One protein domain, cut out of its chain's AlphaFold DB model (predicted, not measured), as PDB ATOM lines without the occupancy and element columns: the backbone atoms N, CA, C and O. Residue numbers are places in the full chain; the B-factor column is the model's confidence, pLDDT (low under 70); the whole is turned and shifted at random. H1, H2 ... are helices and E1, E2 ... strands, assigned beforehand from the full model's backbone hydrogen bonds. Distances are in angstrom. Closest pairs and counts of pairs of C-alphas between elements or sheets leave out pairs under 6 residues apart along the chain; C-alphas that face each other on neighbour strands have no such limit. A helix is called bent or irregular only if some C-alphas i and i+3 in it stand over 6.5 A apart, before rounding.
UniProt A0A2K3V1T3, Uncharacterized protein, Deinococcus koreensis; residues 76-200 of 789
ATOM      1  N   GLY A  76     181.939 122.980 168.182       43.44
ATOM      2  CA  GLY A  76     181.735 121.803 167.326       43.44
ATOM      3  C   GLY A  76     181.671 120.493 168.117       43.44
ATOM      4  O   GLY A  76     180.785 119.672 167.891       43.44
ATOM      5  N   VAL A  77     182.564 120.326 169.097       43.03
ATOM      6  CA  VAL A  77     182.589 119.154 169.988       43.03
ATOM      7  C   VAL A  77     181.380 119.163 170.932       43.03
ATOM      8  O   VAL A  77     180.717 118.140 171.073       43.03
ATOM      9  N   ALA A  78     181.021 120.316 171.509       46.91
ATOM     10  CA  ALA A  78     179.824 120.439 172.341       46.91
ATOM     11  C   ALA A  78     178.526 120.198 171.548       46.91
ATOM     12  O   ALA A  78     177.617 119.561 172.069       46.91
ATOM     13  N   LEU A  79     178.437 120.636 170.285       47.44
ATOM     14  CA  LEU A  79     177.287 120.385 169.404       47.44
ATOM     15  C   LEU A  79     177.136 118.901 169.053       47.44
ATOM     16  O   LEU A  79     176.025 118.373 169.128       47.44
ATOM     17  N   ILE A  80     178.238 118.218 168.717       46.66
ATOM     18  CA  ILE A  80     178.240 116.771 168.443       46.66
ATOM     19  C   ILE A  80     177.804 115.991 169.687       46.66
ATOM     20  O   ILE A  80     176.951 115.111 169.589       46.66
ATOM     21  N   LEU A  81     178.347 116.341 170.857       44.25
ATOM     22  CA  LEU A  81     178.051 115.665 172.123       44.25
ATOM     23  C   LEU A  81     176.643 115.969 172.664       44.25
ATOM     24  O   LEU A  81     176.067 115.123 173.344       44.25
ATOM     25  N   ALA A  82     176.081 117.149 172.382       48.12
ATOM     26  CA  ALA A  82     174.780 117.570 172.910       48.12
ATOM     27  C   ALA A  82     173.584 117.210 172.012       48.12
ATOM     28  O   ALA A  82     172.488 117.017 172.534       48.12
ATOM     29  N   ALA A  83     173.763 117.152 170.687       53.69
ATOM     30  CA  ALA A  83     172.650 117.032 169.735       53.69
ATOM     31  C   ALA A  83     172.872 116.007 168.605       53.69
ATOM     32  O   ALA A  83     171.965 115.777 167.802       53.69
ATOM     33  N   GLY A  84     174.045 115.371 168.550       51.12
ATOM     34  CA  GLY A  84     174.389 114.375 167.539       51.12
ATOM     35  C   GLY A  84     174.865 114.966 166.201       51.12
ATOM     36  O   GLY A  84     174.728 116.167 165.942       51.12
ATOM     37  N   PRO A  85     175.445 114.119 165.331       62.97
ATOM     38  CA  PRO A  85     176.125 114.548 164.110       62.97
ATOM     39  C   PRO A  85     175.226 115.316 163.133       62.97
ATOM     40  O   PRO A  85     175.620 116.370 162.640       62.97
ATOM     41  N   ASP A  86     173.991 114.862 162.918       69.44
ATOM     42  CA  ASP A  86     173.072 115.520 161.983       69.44
ATOM     43  C   ASP A  86     172.670 116.924 162.446       69.44
ATOM     44  O   ASP A  86     172.479 117.832 161.635       69.44
ATOM     45  N   ALA A  87     172.542 117.132 163.759       71.75
ATOM     46  CA  ALA A  87     172.229 118.445 164.308       71.75
ATOM     47  C   ALA A  87     173.408 119.412 164.158       71.75
ATOM     48  O   ALA A  87     173.200 120.585 163.844       71.75
ATOM     49  N   ALA A  88     174.638 118.918 164.322       67.50
ATOM     50  CA  ALA A  88     175.844 119.698 164.087       67.50
ATOM     51  C   ALA A  88     175.992 120.086 162.604       67.50
ATOM     52  O   ALA A  88     176.230 121.258 162.312       67.50
ATOM     53  N   VAL A  89     175.751 119.156 161.668       76.75
ATOM     54  CA  VAL A  89     175.733 119.456 160.222       76.75
ATOM     55  C   VAL A  89     174.682 120.523 159.900       76.75
ATOM     56  O   VAL A  89     175.015 121.539 159.289       76.75
ATOM     57  N   ARG A  90     173.441 120.368 160.387       80.75
ATOM     58  CA  ARG A  90     172.372 121.370 160.199       80.75
ATOM     59  C   ARG A  90     172.739 122.741 160.765       80.75
ATOM     60  O   ARG A  90     172.404 123.767 160.173       80.75
ATOM     61  N   ARG A  91     173.439 122.789 161.902       80.94
ATOM     62  CA  ARG A  91     173.892 124.051 162.499       80.94
ATOM     63  C   ARG A  91     174.925 124.750 161.618       80.94
ATOM     64  O   ARG A  91     174.813 125.955 161.419       80.94
ATOM     65  N   ILE A  92     175.881 124.008 161.060       83.00
ATOM     66  CA  ILE A  92     176.861 124.572 160.124       83.00
ATOM     67  C   ILE A  92     176.178 125.036 158.839       83.00
ATOM     68  O   ILE A  92     176.484 126.119 158.351       83.00
ATOM     69  N   GLN A  93     175.195 124.296 158.327       85.06
ATOM     70  CA  GLN A  93     174.396 124.747 157.185       85.06
ATOM     71  C   GLN A  93     173.670 126.065 157.461       85.06
ATOM     72  O   GLN A  93     173.650 126.939 156.597       85.06
ATOM     73  N   ALA A  94     173.125 126.245 158.667       84.56
ATOM     74  CA  ALA A  94     172.513 127.509 159.063       84.56
ATOM     75  C   ALA A  94     173.532 128.665 159.090       84.56
ATOM     76  O   ALA A  94     173.202 129.770 158.664       84.56
ATOM     77  N   LEU A  95     174.773 128.417 159.527       85.44
ATOM     78  CA  LEU A  95     175.853 129.412 159.465       85.44
ATOM     79  C   LEU A  95     176.219 129.754 158.015       85.44
ATOM     80  O   LEU A  95     176.305 130.932 157.674       85.44
ATOM     81  N   LEU A  96     176.355 128.742 157.150       86.56
ATOM     82  CA  LEU A  96     176.608 128.904 155.711       86.56
ATOM     83  C   LEU A  96     175.479 129.660 154.992       86.56
ATOM     84  O   LEU A  96     175.745 130.366 154.029       86.56
ATOM     85  N   GLY A  97     174.232 129.531 155.450       85.38
ATOM     86  CA  GLY A  97     173.080 130.269 154.921       85.38
ATOM     87  C   GLY A  97     172.856 131.657 155.537       85.38
ATOM     88  O   GLY A  97     172.015 132.398 155.039       85.38
ATOM     89  N   GLY A  98     173.578 132.004 156.606       89.50
ATOM     90  CA  GLY A  98     173.419 133.256 157.348       89.50
ATOM     91  C   GLY A  98     174.717 134.054 157.399       89.50
ATOM     92  O   GLY A  98     175.074 134.740 156.446       89.50
ATOM     93  N   GLU A  99     175.431 133.960 158.521       84.38
ATOM     94  CA  GLU A  99     176.639 134.750 158.811       84.38
ATOM     95  C   GLU A  99     177.768 134.543 157.782       84.38
ATOM     96  O   GLU A  99     178.549 135.459 157.539       84.38
ATOM     97  N   LEU A 100     177.830 133.369 157.143       88.25
ATOM     98  CA  LEU A 100     178.819 133.027 156.116       88.25
ATOM     99  C   LEU A 100     178.259 133.072 154.684       88.25
ATOM    100  O   LEU A 100     178.978 132.707 153.755       88.25
ATOM    101  N   ALA A 101     177.023 133.535 154.462       87.06
ATOM    102  CA  ALA A 101     176.372 133.471 153.146       87.06
ATOM    103  C   ALA A 101     177.185 134.143 152.025       87.06
ATOM    104  O   ALA A 101     177.248 133.622 150.916       87.06
ATOM    105  N   GLY A 102     177.869 135.254 152.326       84.12
ATOM    106  CA  GLY A 102     178.701 135.980 151.358       84.12
ATOM    107  C   GLY A 102     179.992 135.266 150.934       84.12
ATOM    108  O   GLY A 102     180.634 135.707 149.987       84.12
ATOM    109  N   VAL A 103     180.387 134.188 151.621       88.50
ATOM    110  CA  VAL A 103     181.591 133.396 151.299       88.50
ATOM    111  C   VAL A 103     181.300 131.910 151.084       88.50
ATOM    112  O   VAL A 103     182.157 131.204 150.568       88.50
ATOM    113  N   ALA A 104     180.107 131.423 151.438       87.75
ATOM    114  CA  ALA A 104     179.777 129.999 151.476       87.75
ATOM    115  C   ALA A 104     179.998 129.272 150.140       87.75
ATOM    116  O   ALA A 104     180.564 128.182 150.133       87.75
ATOM    117  N   ASP A 105     179.603 129.876 149.016       85.38
ATOM    118  CA  ASP A 105     179.742 129.241 147.696       85.38
ATOM    119  C   ASP A 105     181.200 129.224 147.211       85.38
ATOM    120  O   ASP A 105     181.640 128.280 146.558       85.38
ATOM    121  N   ALA A 106     181.991 130.215 147.625       85.06
ATOM    122  CA  ALA A 106     183.426 130.276 147.363       85.06
ATOM    123  C   ALA A 106     184.245 129.307 148.245       85.06
ATOM    124  O   ALA A 106     185.428 129.096 147.998       85.06
ATOM    125  N   LEU A 107     183.637 128.682 149.261       86.50
ATOM    126  CA  LEU A 107     184.276 127.621 150.050       86.50
ATOM    127  C   LEU A 107     184.056 126.224 149.458       86.50
ATOM    128  O   LEU A 107     184.774 125.293 149.821       86.50
ATOM    129  N   LEU A 108     183.094 126.054 148.543       85.81
ATOM    130  CA  LEU A 108     182.761 124.749 147.960       85.81
ATOM    131  C   LEU A 108     183.952 124.062 147.267       85.81
ATOM    132  O   LEU A 108     184.099 122.852 147.451       85.81
ATOM    133  N   PRO A 109     184.863 124.769 146.561       81.81
ATOM    134  CA  PRO A 109     186.058 124.140 145.987       81.81
ATOM    135  C   PRO A 109     186.992 123.490 147.022       81.81
ATOM    136  O   PRO A 109     187.804 122.641 146.664       81.81
ATOM    137  N   LEU A 110     186.883 123.865 148.301       83.31
ATOM    138  CA  LEU A 110     187.734 123.371 149.385       83.31
ATOM    139  C   LEU A 110     187.148 122.152 150.124       83.31
ATOM    140  O   LEU A 110     187.764 121.657 151.068       83.31
ATOM    141  N   VAL A 111     185.976 121.653 149.715       85.19
ATOM    142  CA  VAL A 111     185.216 120.610 150.435       85.19
ATOM    143  C   VAL A 111     185.990 119.301 150.660       85.19
ATOM    144  O   VAL A 111     185.770 118.623 151.664       85.19
ATOM    145  N   HIS A 112     186.920 118.963 149.763       80.19
ATOM    146  CA  HIS A 112     187.722 117.730 149.800       80.19
ATOM    147  C   HIS A 112     189.128 117.913 150.405       80.19
ATOM    148  O   HIS A 112     189.946 116.993 150.340       80.19
ATOM    149  N   GLN A 113     189.433 119.095 150.951       79.25
ATOM    150  CA  GLN A 113     190.729 119.399 151.563       79.25
ATOM    151  C   GLN A 113     190.687 119.143 153.074       79.25
ATOM    152  O   GLN A 113     189.739 119.551 153.746       79.25
ATOM    153  N   GLU A 114     191.712 118.472 153.609       72.31
ATOM    154  CA  GLU A 114     191.816 118.179 155.050       72.31
ATOM    155  C   GLU A 114     192.302 119.382 155.857       72.31
ATOM    156  O   GLU A 114     191.921 119.552 157.015       72.31
ATOM    157  N   SER A 115     193.083 120.249 155.217       82.06
ATOM    158  CA  SER A 115     193.547 121.504 155.783       82.06
ATOM    159  C   SER A 115     193.299 122.659 154.823       82.06
ATOM    160  O   SER A 115     193.381 122.515 153.601       82.06
ATOM    161  N   TRP A 116     192.965 123.816 155.384       86.94
ATOM    162  CA  TRP A 116     192.831 125.060 154.640       86.94
ATOM    163  C   TRP A 116     193.913 126.041 155.064       86.94
ATOM    164  O   TRP A 116     194.258 126.144 156.238       86.94
ATOM    165  N   THR A 117     194.385 126.830 154.110       86.94
ATOM    166  CA  THR A 117     195.207 128.019 154.344       86.94
ATOM    167  C   THR A 117     194.561 129.227 153.676       86.94
ATOM    168  O   THR A 117     193.782 129.096 152.724       86.94
ATOM    169  N   ALA A 118     194.924 130.427 154.134       84.81
ATOM    170  CA  ALA A 118     194.440 131.660 153.519       84.81
ATOM    171  C   ALA A 118     194.857 131.759 152.033       84.81
ATOM    172  O   ALA A 118     194.086 132.223 151.193       84.81
ATOM    173  N   ALA A 119     196.059 131.273 151.702       82.62
ATOM    174  CA  ALA A 119     196.573 131.237 150.336       82.62
ATOM    175  C   ALA A 119     195.764 130.280 149.446       82.62
ATOM    176  O   ALA A 119     195.292 130.694 148.393       82.62
ATOM    177  N   GLN A 120     195.525 129.042 149.899       79.69
ATOM    178  CA  GLN A 120     194.739 128.053 149.148       79.69
ATOM    179  C   GLN A 120     193.324 128.547 148.840       79.69
ATOM    180  O   GLN A 120     192.853 128.375 147.717       79.69
ATOM    181  N   GLY A 121     192.654 129.188 149.804       77.44
ATOM    182  CA  GLY A 121     191.321 129.742 149.569       77.44
ATOM    183  C   GLY A 121     191.313 130.766 148.434       77.44
ATOM    184  O   GLY A 121     190.489 130.663 147.531       77.44
ATOM    185  N   LEU A 122     192.276 131.692 148.413       81.44
ATOM    186  CA  LEU A 122     192.398 132.694 147.346       81.44
ATOM    187  C   LEU A 122     192.816 132.083 146.000       81.44
ATOM    188  O   LEU A 122     192.371 132.555 144.958       81.44
ATOM    189  N   THR A 123     193.627 131.021 146.002       82.56
ATOM    190  CA  THR A 123     193.999 130.295 144.777       82.56
ATOM    191  C   THR A 123     192.797 129.591 144.149       82.56
ATOM    192  O   THR A 123     192.596 129.678 142.940       82.56
ATOM    193  N   HIS A 124     191.983 128.908 144.957       76.44
ATOM    194  CA  HIS A 124     190.811 128.178 144.471       76.44
ATOM    195  C   HIS A 124     189.587 129.075 144.255       76.44
ATOM    196  O   HIS A 124     188.675 128.707 143.517       76.44
ATOM    197  N   SER A 125     189.531 130.236 144.906       80.94
ATOM    198  CA  SER A 125     188.425 131.188 144.811       80.94
ATOM    199  C   SER A 125     188.930 132.632 144.923       80.94
ATOM    200  O   SER A 125     188.829 133.256 145.983       80.94
ATOM    201  N   PRO A 126     189.424 133.208 143.807       77.88
ATOM    202  CA  PRO A 126     190.004 134.555 143.780       77.88
ATOM    203  C   PRO A 126     189.031 135.670 144.190       77.88
ATOM    204  O   PRO A 126     189.459 136.760 144.552       77.88
ATOM    205  N   GLY A 127     187.721 135.409 144.127       74.81
ATOM    206  CA  GLY A 127     186.661 136.349 144.505       74.81
ATOM    207  C   GLY A 127     186.366 136.429 146.007       74.81
ATOM    208  O   GLY A 127     185.441 137.143 146.393       74.81
ATOM    209  N   LEU A 128     187.097 135.703 146.861       84.56
ATOM    210  CA  LEU A 128     186.902 135.773 148.311       84.56
ATOM    211  C   LEU A 128     187.271 137.174 148.852       84.56
ATOM    212  O   LEU A 128     188.353 137.685 148.554       84.56
ATOM    213  N   PRO A 129     186.419 137.809 149.680       84.75
ATOM    214  CA  PRO A 129     186.706 139.121 150.258       84.75
ATOM    215  C   PRO A 129     187.896 139.043 151.217       84.75
ATOM    216  O   PRO A 129     188.055 138.044 151.905       84.75
ATOM    217  N   ALA A 130     188.686 140.111 151.368       82.50
ATOM    218  CA  ALA A 130     189.884 140.114 152.228       82.50
ATOM    219  C   ALA A 130     189.635 139.661 153.688       82.50
ATOM    220  O   ALA A 130     190.546 139.194 154.366       82.50
ATOM    221  N   THR A 131     188.396 139.771 154.175       86.12
ATOM    222  CA  THR A 131     187.972 139.364 155.521       86.12
ATOM    223  C   THR A 131     187.537 137.899 155.638       86.12
ATOM    224  O   THR A 131     187.273 137.450 156.755       86.12
ATOM    225  N   TRP A 132     187.465 137.142 154.535       87.88
ATOM    226  CA  TRP A 132     186.900 135.788 154.496       87.88
ATOM    227  C   TRP A 132     187.559 134.845 155.506       87.88
ATOM    228  O   TRP A 132     186.863 134.122 156.214       87.88
ATOM    229  N   TRP A 133     188.892 134.889 155.608       88.50
ATOM    230  CA  TRP A 133     189.667 133.978 156.447       88.50
ATOM    231  C   TRP A 133     189.351 134.180 157.927       88.50
ATOM    232  O   TRP A 133     189.104 133.228 158.665       88.50
ATOM    233  N   THR A 134     189.263 135.444 158.343       83.31
ATOM    234  CA  THR A 134     188.851 135.832 159.693       83.31
ATOM    235  C   THR A 134     187.408 135.413 159.975       83.31
ATOM    236  O   THR A 134     187.111 134.936 161.067       83.31
ATOM    237  N   LEU A 135     186.514 135.556 158.992       83.25
ATOM    238  CA  LEU A 135     185.098 135.196 159.107       83.25
ATOM    239  C   LEU A 135     184.925 133.679 159.276       83.25
ATOM    240  O   LEU A 135     184.269 133.217 160.205       83.25
ATOM    241  N   VAL A 136     185.596 132.890 158.443       85.25
ATOM    242  CA  VAL A 136     185.561 131.426 158.491       85.25
ATOM    243  C   VAL A 136     186.139 130.889 159.802       85.25
ATOM    244  O   VAL A 136     185.491 130.074 160.455       85.25
ATOM    245  N   ARG A 137     187.293 131.399 160.255       81.12
ATOM    246  CA  ARG A 137     187.901 131.001 161.541       81.12
ATOM    247  C   ARG A 137     187.078 131.399 162.766       81.12
ATOM    248  O   ARG A 137     187.217 130.776 163.814       81.12
ATOM    249  N   ARG A 138     186.252 132.442 162.651       79.19
ATOM    250  CA  ARG A 138     185.375 132.901 163.732       79.19
ATOM    251  C   ARG A 138     184.127 132.035 163.881       79.19
ATOM    252  O   ARG A 138     183.675 131.846 165.004       79.19
ATOM    253  N   HIS A 139     183.556 131.574 162.768       77.69
ATOM    254  CA  HIS A 139     182.228 130.953 162.755       77.69
ATOM    255  C   HIS A 139     182.253 129.433 162.547       77.69
ATOM    256  O   HIS A 139     181.324 128.756 162.983       77.69
ATOM    257  N   LEU A 140     183.278 128.868 161.898       79.56
ATOM    258  CA  LEU A 140     183.385 127.419 161.707       79.56
ATOM    259  C   LEU A 140     184.252 126.760 162.792       79.56
ATOM    260  O   LEU A 140     185.256 127.337 163.215       79.56
ATOM    261  N   PRO A 141     183.915 125.526 163.215       71.06
ATOM    262  CA  PRO A 141     184.700 124.770 164.184       71.06
ATOM    263  C   PRO A 141     185.949 124.188 163.510       71.06
ATOM    264  O   PRO A 141     185.971 123.019 163.142       71.06
ATOM    265  N   LEU A 142     186.966 125.019 163.292       72.06
ATOM    266  CA  LEU A 142     188.228 124.651 162.647       72.06
ATOM    267  C   LEU A 142     189.324 124.437 163.694       72.06
ATOM    268  O   LEU A 142     189.349 125.124 164.715       72.06
ATOM    269  N   ILE A 143     190.234 123.498 163.438       64.94
ATOM    270  CA  ILE A 143     191.318 123.147 164.362       64.94
ATOM    271  C   ILE A 143     192.594 123.873 163.903       64.94
ATOM    272  O   ILE A 143     193.054 123.612 162.795       64.94
ATOM    273  N   PRO A 144     193.170 124.794 164.695       66.38
ATOM    274  CA  PRO A 144     194.404 125.487 164.314       66.38
ATOM    275  C   PRO A 144     195.584 124.519 164.136       66.38
ATOM    276  O   PRO A 144     195.791 123.660 164.990       66.38
ATOM    277  N   ASP A 145     196.363 124.687 163.065       66.38
ATOM    278  CA  ASP A 145     197.546 123.876 162.743       66.38
ATOM    279  C   ASP A 145     198.613 124.744 162.046       66.38
ATOM    280  O   ASP A 145     198.690 124.830 160.818       66.38
ATOM    281  N   GLY A 146     199.388 125.486 162.844       75.25
ATOM    282  CA  GLY A 146     200.327 126.492 162.336       75.25
ATOM    283  C   GLY A 146     199.620 127.596 161.538       75.25
ATOM    284  O   GLY A 146     198.674 128.217 162.030       75.25
ATOM    285  N   ASP A 147     200.073 127.826 160.301       73.75
ATOM    286  CA  ASP A 147     199.451 128.760 159.344       73.75
ATOM    287  C   ASP A 147     198.220 128.168 158.625       73.75
ATOM    288  O   ASP A 147     197.513 128.869 157.890       73.75
ATOM    289  N   ALA A 148     197.948 126.879 158.841       76.75
ATOM    290  CA  ALA A 148     196.795 126.167 158.323       76.75
ATOM    291  C   ALA A 148     195.735 125.940 159.412       76.75
ATOM    292  O   ALA A 148     195.927 126.184 160.606       76.75
ATOM    293  N   VAL A 149     194.569 125.468 158.985       75.69
ATOM    294  CA  VAL A 149     193.535 124.938 159.872       75.69
ATOM    295  C   VAL A 149     193.094 123.572 159.373       75.69
ATOM    296  O   VAL A 149     192.758 123.421 158.202       75.69
ATOM    297  N   GLN A 150     193.078 122.584 160.257       72.31
ATOM    298  CA  GLN A 150     192.494 121.273 160.013       72.31
ATOM    299  C   GLN A 150     190.965 121.390 160.028       72.31
ATOM    300  O   GLN A 150     190.377 122.071 160.879       72.31
ATOM    301  N   VAL A 151     190.320 120.729 159.073       77.75
ATOM    302  CA  VAL A 151     188.884 120.847 158.808       77.75
ATOM    303  C   VAL A 151     188.176 119.594 159.316       77.75
ATOM    304  O   VAL A 151     188.352 118.510 158.754       77.75
ATOM    305  N   PRO A 152     187.350 119.691 160.373       72.75
ATOM    306  CA  PRO A 152     186.618 118.532 160.859       72.75
ATOM    307  C   PRO A 152     185.602 118.026 159.838       72.75
ATOM    308  O   PRO A 152     184.948 118.810 159.148       72.75
ATOM    309  N   TRP A 153     185.385 116.709 159.829       71.69
ATOM    310  CA  TRP A 153     184.496 116.031 158.880       71.69
ATOM    311  C   TRP A 153     183.083 116.633 158.812       71.69
ATOM    312  O   TRP A 153     182.452 116.598 157.764       71.69
ATOM    313  N   ILE A 154     182.588 117.207 159.912       72.38
ATOM    314  CA  ILE A 154     181.250 117.800 160.004       72.38
ATOM    315  C   ILE A 154     181.129 119.102 159.198       72.38
ATOM    316  O   ILE A 154     180.070 119.384 158.639       72.38
ATOM    317  N   VAL A 155     182.226 119.863 159.087       82.44
ATOM    318  CA  VAL A 155     182.318 121.048 158.222       82.44
ATOM    319  C   VAL A 155     182.318 120.601 156.763       82.44
ATOM    320  O   VAL A 155     181.516 121.098 155.973       82.44
ATOM    321  N   SER A 156     183.151 119.612 156.425       82.81
ATOM    322  CA  SER A 156     183.204 119.030 155.079       82.81
ATOM    323  C   SER A 156     181.861 118.419 154.670       82.81
ATOM    324  O   SER A 156     181.429 118.619 153.543       82.81
ATOM    325  N   ALA A 157     181.153 117.747 155.581       80.56
ATOM    326  CA  ALA A 157     179.829 117.178 155.329       80.56
ATOM    327  C   ALA A 157     178.774 118.260 155.054       80.56
ATOM    328  O   ALA A 157     177.987 118.131 154.116       80.56
ATOM    329  N   ALA A 158     178.774 119.355 155.821       85.62
ATOM    330  CA  ALA A 158     177.862 120.475 155.590       85.62
ATOM    331  C   ALA A 158     178.136 121.181 154.250       85.62
ATOM    332  O   ALA A 158     177.195 121.498 153.517       85.62
ATOM    333  N   LEU A 159     179.414 121.386 153.910       88.25
ATOM    334  CA  LEU A 159     179.830 121.942 152.621       88.25
ATOM    335  C   LEU A 159     179.513 121.002 151.456       88.25
ATOM    336  O   LEU A 159     179.051 121.477 150.425       88.25
ATOM    337  N   ALA A 160     179.688 119.691 151.619       85.88
ATOM    338  CA  ALA A 160     179.337 118.688 150.615       85.88
ATOM    339  C   ALA A 160     177.834 118.696 150.323       85.88
ATOM    340  O   ALA A 160     177.432 118.790 149.164       85.88
ATOM    341  N   GLN A 161     176.996 118.707 151.368       86.94
ATOM    342  CA  GLN A 161     175.543 118.818 151.210       86.94
ATOM    343  C   GLN A 161     175.148 120.122 150.505       86.94
ATOM    344  O   GLN A 161     174.292 120.105 149.622       86.94
ATOM    345  N   ARG A 162     175.794 121.250 150.836       88.62
ATOM    346  CA  ARG A 162     175.560 122.520 150.134       88.62
ATOM    347  C   ARG A 162     176.015 122.458 148.673       88.62
ATOM    348  O   ARG A 162     175.262 122.866 147.798       88.62
ATOM    349  N   SER A 163     177.210 121.938 148.401       85.81
ATOM    350  CA  SER A 163     177.761 121.844 147.046       85.81
ATOM    351  C   SER A 163     176.875 120.996 146.141       85.81
ATOM    352  O   SER A 163     176.633 121.383 145.001       85.81
ATOM    353  N   ALA A 164     176.353 119.881 146.658       84.44
ATOM    354  CA  ALA A 164     175.430 119.017 145.934       84.44
ATOM    355  C   ALA A 164     174.106 119.723 145.583       84.44
ATOM    356  O   ALA A 164     173.527 119.444 144.538       84.44
ATOM    357  N   LEU A 165     173.638 120.649 146.430       85.94
ATOM    358  CA  LEU A 165     172.438 121.455 146.173       85.94
ATOM    359  C   LEU A 165     172.683 122.586 145.164       85.94
ATOM    360  O   LEU A 165     171.785 122.900 144.389       85.94
ATOM    361  N   VAL A 166     173.866 123.210 145.191       85.44
ATOM    362  CA  VAL A 166     174.216 124.341 144.313       85.44
ATOM    363  C   VAL A 166     174.526 123.868 142.892       85.44
ATOM    364  O   VAL A 166     173.968 124.399 141.936       85.44
ATOM    365  N   ASP A 167     175.397 122.866 142.747       83.12
ATOM    366  CA  ASP A 167     175.748 122.272 141.456       83.12
ATOM    367  C   ASP A 167     176.167 120.807 141.638       83.12
ATOM    368  O   ASP A 167     177.342 120.471 141.833       83.12
ATOM    369  N   ALA A 168     175.178 119.918 141.549       83.19
ATOM    370  CA  ALA A 168     175.372 118.480 141.697       83.19
ATOM    371  C   ALA A 168     176.376 117.900 140.685       83.19
ATOM    372  O   ALA A 168     177.145 117.005 141.039       83.19
ATOM    373  N   ARG A 169     176.404 118.405 139.439       80.94
ATOM    374  CA  ARG A 169     177.302 117.883 138.395       80.94
ATOM    375  C   ARG A 169     178.750 118.245 138.692       80.94
ATOM    376  O   ARG A 169     179.611 117.365 138.663       80.94
ATOM    377  N   SER A 170     179.016 119.508 139.019       80.81
ATOM    378  CA  SER A 170     180.370 119.945 139.375       80.81
ATOM    379  C   SER A 170     180.843 119.309 140.680       80.81
ATOM    380  O   SER A 170     181.998 118.895 140.767       80.81
ATOM    381  N   PHE A 171     179.961 119.152 141.675       82.94
ATOM    382  CA  PHE A 171     180.290 118.452 142.918       82.94
ATOM    383  C   PHE A 171     180.689 116.992 142.665       82.94
ATOM    384  O   PHE A 171     181.726 116.541 143.157       82.94
ATOM    385  N   GLN A 172     179.924 116.270 141.842       79.75
ATOM    386  CA  GLN A 172     180.234 114.884 141.500       79.75
ATOM    387  C   GLN A 172     181.548 114.770 140.715       79.75
ATOM    388  O   GLN A 172     182.394 113.948 141.061       79.75
ATOM    389  N   SER A 173     181.767 115.631 139.713       80.94
ATOM    390  CA  SER A 173     183.012 115.639 138.933       80.94
ATOM    391  C   SER A 173     184.239 115.972 139.788       80.94
ATOM    392  O   SER A 173     185.296 115.368 139.606       80.94
ATOM    393  N   ASN A 174     184.115 116.916 140.725       81.44
ATOM    394  CA  ASN A 174     185.197 117.285 141.635       81.44
ATOM    395  C   ASN A 174     185.488 116.193 142.662       81.44
ATOM    396  O   ASN A 174     186.654 115.972 142.976       81.44
ATOM    397  N   THR A 175     184.456 115.490 143.132       83.06
ATOM    398  CA  THR A 175     184.609 114.344 144.035       83.06
ATOM    399  C   THR A 175     185.401 113.233 143.360       83.06
ATOM    400  O   THR A 175     186.370 112.755 143.941       83.06
ATOM    401  N   VAL A 176     185.017 112.839 142.139       82.00
ATOM    402  CA  VAL A 176     185.714 111.778 141.389       82.00
ATOM    403  C   VAL A 176     187.173 112.162 141.182       82.00
ATOM    404  O   VAL A 176     188.059 111.413 141.569       82.00
ATOM    405  N   ARG A 177     187.434 113.385 140.705       84.38
ATOM    406  CA  ARG A 177     188.802 113.881 140.526       84.38
ATOM    407  C   ARG A 177     189.606 113.886 141.831       84.38
ATOM    408  O   ARG A 177     190.744 113.445 141.833       84.38
ATOM    409  N   ALA A 178     189.032 114.360 142.937       83.50
ATOM    410  CA  ALA A 178     189.724 114.405 144.225       83.50
ATOM    411  C   ALA A 178     189.986 113.002 144.803       83.50
ATOM    412  O   ALA A 178     191.006 112.792 145.458       83.50
ATOM    413  N   ALA A 179     189.081 112.047 144.566       85.19
ATOM    414  CA  ALA A 179     189.285 110.649 144.921       85.19
ATOM    415  C   ALA A 179     190.389 110.017 144.062       85.19
ATOM    416  O   ALA A 179     191.288 109.394 144.618       85.19
ATOM    417  N   ASP A 180     190.376 110.242 142.745       81.19
ATOM    418  CA  ASP A 180     191.398 109.745 141.818       81.19
ATOM    419  C   ASP A 180     192.783 110.316 142.139       81.19
ATOM    420  O   ASP A 180     193.755 109.569 142.215       81.19
ATOM    421  N   GLU A 181     192.877 111.622 142.406       83.50
ATOM    422  CA  GLU A 181     194.111 112.278 142.856       83.50
ATOM    423  C   GLU A 181     194.637 111.650 144.155       83.50
ATOM    424  O   GLU A 181     195.831 111.378 144.270       83.50
ATOM    425  N   ALA A 182     193.753 111.385 145.122       80.06
ATOM    426  CA  ALA A 182     194.127 110.763 146.388       80.06
ATOM    427  C   ALA A 182     194.552 109.292 146.222       80.06
ATOM    428  O   ALA A 182     195.501 108.851 146.869       80.06
ATOM    429  N   ILE A 183     193.906 108.532 145.331       77.94
ATOM    430  CA  ILE A 183     194.315 107.161 144.989       77.94
ATOM    431  C   ILE A 183     195.698 107.177 144.329       77.94
ATOM    432  O   ILE A 183     196.572 106.410 144.730       77.94
ATOM    433  N   GLN A 184     195.920 108.077 143.367       76.75
ATOM    434  CA  GLN A 184     197.203 108.235 142.674       76.75
ATOM    435  C   GLN A 184     198.327 108.667 143.621       76.75
ATOM    436  O   GLN A 184     199.460 108.218 143.468       76.75
ATOM    437  N   SER A 185     198.024 109.491 144.628       75.44
ATOM    438  CA  SER A 185     198.991 109.873 145.661       75.44
ATOM    439  C   SER A 185     199.168 108.819 146.762       75.44
ATOM    440  O   SER A 185     199.944 109.041 147.689       75.44
ATOM    441  N   GLY A 186     198.439 107.697 146.708       71.31
ATOM    442  CA  GLY A 186     198.470 106.633 147.718       71.31
ATOM    443  C   GLY A 186     197.732 106.958 149.024       71.31
ATOM    444  O   GLY A 186     197.765 106.163 149.966       71.31
ATOM    445  N   ASP A 187     197.028 108.090 149.095       75.00
ATOM    446  CA  ASP A 187     196.246 108.508 150.259       75.00
ATOM    447  C   ASP A 187     194.839 107.890 150.223       75.00
ATOM    448  O   ASP A 187     193.811 108.543 150.017       75.00
ATOM    449  N   LEU A 188     194.798 106.572 150.430       76.38
ATOM    450  CA  LEU A 188     193.558 105.791 150.399       76.38
ATOM    451  C   LEU A 188     192.551 106.239 151.471       76.38
ATOM    452  O   LEU A 188     191.347 106.071 151.284       76.38
ATOM    453  N   ARG A 189     193.015 106.834 152.582       72.06
ATOM    454  CA  ARG A 189     192.136 107.379 153.630       72.06
ATOM    455  C   ARG A 189     191.413 108.626 153.145       72.06
ATOM    456  O   ARG A 189     190.212 108.760 153.378       72.06
ATOM    457  N   ARG A 190     192.119 109.529 152.463       78.88
ATOM    458  CA  ARG A 190     191.503 110.701 151.839       78.88
ATOM    459  C   ARG A 190     190.540 110.296 150.729       78.88
ATOM    460  O   ARG A 190     189.422 110.803 150.705       78.88
ATOM    461  N   ALA A 191     190.927 109.356 149.867       81.81
ATOM    462  CA  ALA A 191     190.062 108.851 148.799       81.81
ATOM    463  C   ALA A 191     188.746 108.265 149.346       81.81
ATOM    464  O   ALA A 191     187.661 108.643 148.903       81.81
ATOM    465  N   GLU A 192     188.827 107.408 150.369       82.62
ATOM    466  CA  GLU A 192     187.659 106.815 151.033       82.62
ATOM    467  C   GLU A 192     186.742 107.883 151.646       82.62
ATOM    468  O   GLU A 192     185.526 107.873 151.423       82.62
ATOM    469  N   ARG A 193     187.329 108.866 152.339       78.50
ATOM    470  CA  ARG A 193     186.596 109.970 152.967       78.50
ATOM    471  C   ARG A 193     185.868 110.831 151.939       78.50
ATOM    472  O   ARG A 193     184.699 111.158 152.136       78.50
ATOM    473  N   VAL A 194     186.548 111.200 150.851       83.19
ATOM    474  CA  VAL A 194     185.987 112.004 149.753       83.19
ATOM    475  C   VAL A 194     184.771 111.308 149.144       83.19
ATOM    476  O   VAL A 194     183.717 111.930 149.005       83.19
ATOM    477  N   LEU A 195     184.882 110.008 148.866       82.94
ATOM    478  CA  LEU A 195     183.790 109.210 148.306       82.94
ATOM    479  C   LEU A 195     182.614 109.084 149.286       82.94
ATOM    480  O   LEU A 195     181.460 109.262 148.888       82.94
ATOM    481  N   ARG A 196     182.880 108.877 150.585       81.19
ATOM    482  CA  ARG A 196     181.826 108.865 151.617       81.19
ATOM    483  C   ARG A 196     181.092 110.192 151.736       81.19
ATOM    484  O   ARG A 196     179.870 110.186 151.867       81.19
ATOM    485  N   LEU A 197     181.811 111.314 151.701       77.31
ATOM    486  CA  LEU A 197     181.212 112.651 151.785       77.31
ATOM    487  C   LEU A 197     180.242 112.920 150.628       77.31
ATOM    488  O   LEU A 197     179.270 113.650 150.807       77.31
ATOM    489  N   ALA A 198     180.474 112.302 149.471       77.56
ATOM    490  CA  ALA A 198     179.587 112.370 148.316       77.56
ATOM    491  C   ALA A 198     178.500 111.277 148.287       77.56
ATOM    492  O   ALA A 198     177.778 111.166 147.297       77.56
ATOM    493  N   GLY A 199     178.385 110.448 149.331       76.75
ATOM    494  CA  GLY A 199     177.437 109.329 149.380       76.75
ATOM    495  C   GLY A 199     177.792 108.155 148.459       76.75
ATOM    496  O   GLY A 199     176.975 107.253 148.276       76.75
ATOM    497  N   GLN A 200     179.002 108.124 147.889       82.06
ATOM    498  CA  GLN A 200     179.489 107.032 147.042       82.06
ATOM    499  C   GLN A 200     180.025 105.880 147.902       82.06
ATOM    500  O   GLN A 200     181.219 105.587 147.927       82.06
TER     501      GLN A 200
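Overview. This is residues 76 to 200 of the 789 residues of an uncharacterized protein of Deinococcus koreensis (UniProt A0A2K3V1T3). A rounded cluster of mostly crossed helices has H6 near its middle: H2 and H3 pack across it, and H1 lies at the far end of H2. The helical hairpin H7 and H8 makes one side of the cluster, with H7 meeting H6 near the last residues of H6, while a small three-stranded sheet with H4 and H5 at its borders makes another. The printed part has 125 residues with eight named helices and three named strands, in the order H1 H2 H3 E1 H4 H5 E2 E3 H6 H7 H8; the sheet runs E1 E3 E2, antiparallel, and the class is mostly helix. The whole is compact, with a radius of gyration of the C-alphas of 14.0 A and spans of 35 by 34 by 31 A.

Arrangement. H1, residues 76 to 83, touches H2, residues 85 to 97, at a steep tilt of 59 degrees, opposite ways; H2 does so with residues 85 to 88 alone, and the closest C-alphas are those of Leu 79 and Ala 88, 5.6 A apart. H3, residues 101 to 110, and H2 touch only at the corner by their link, and only just, with 3 pairs of C-alphas within 8 A; the closest are those of Leu 96 and Ala 104, 5.4 A. H3 is irregular, with C-alphas 102 and 105 7.7 A apart. H4, residues 118 to 124, touches H3 about perpendicular, at 76 degrees; the closest C-alphas, of Pro 109 and His 124, are 6.4 A apart. H5, residues 132 to 139, is close to H3 but not clearly touching, with the C-alphas of Val 103 and Trp 132 6.6 A apart. E1, residues 115 to 117, is the antiparallel neighbour of E3, residues 148 to 150, with N 116 and O 149 2.9 A apart, within hydrogen-bond range. E2, residues 143 to 145, forms a hairpin with E3, where N 150 and O 143 are 2.7 A apart. H4 and H5 only just are on this sheet, with 5 pairs of C-alphas within 10 A each, and each only grazes it. E1, H4, H5 and E2 form a split strand-helix-strand unit, two strands running the same way with helices between them and E3 between them in the sheet; its crossover is right-handed. H6, residues 153 to 166, is the hub, touching four helices. It touches H2 at a steep tilt of 54 degrees, the same way, closest at the C-alphas of Val 89 and Ala 158, 5.2 A. With residues 159 to 163 alone it touches H3 about perpendicular, at 76 degrees, closest at the C-alphas of Leu 108 and Ser 163, 5.9 A. H7, residues 168 to 184, and H6 form a helical hairpin at a steep tilt of 43 degrees, closest at the C-alphas of Ala 164 and Phe 171, 5.7 A; H6 touches with residues 160 to 164 alone and H7 with 171 to 172 alone. H8, residues 188 to 197, forms a second helical hairpin with H7 at a shallow tilt of 13 degrees, closest at the C-alphas of Ala 179 and Ala 191, 4.3 A. H6 and H8 only just touch, with 3 pairs of C-alphas within 8 A; the closest are those of Ala 157 and Leu 197, 5.9 A. Every O i to N i+4 pair is within hydrogen-bond range in H1, H2, H4, H5, H6, H7 and H8; H3 has 1 of 6, beside 4 of 7 O i to N i+3 pairs.

Along the chain. H1 begins at C-alpha 76, (181.735, 121.803, 167.326). From first to last C-alpha H1 measures 10.5 A, H2 18.5 A, H3 15.7 A, H4 10.4 A and H5 10.6 A. E1 measures 6.9 A, E2 6.5 A and E3 6.7 A. H6 begins at C-alpha 153, (184.496, 116.031, 158.880), and measures 19.7 A; H7 measures 24.1 A. H8 measures 14.2 A and ends at C-alpha 197, (181.212, 112.651, 151.785).

Size, cuts and confidence. The two C-alphas farthest apart are those of Ala 82 and Gln 184, 38.8 A. The printed part has no cut and no long link. The mean pLDDT of the printed part is 78.2; residues 76 to 86, 88 and 143 to 145 are under 70.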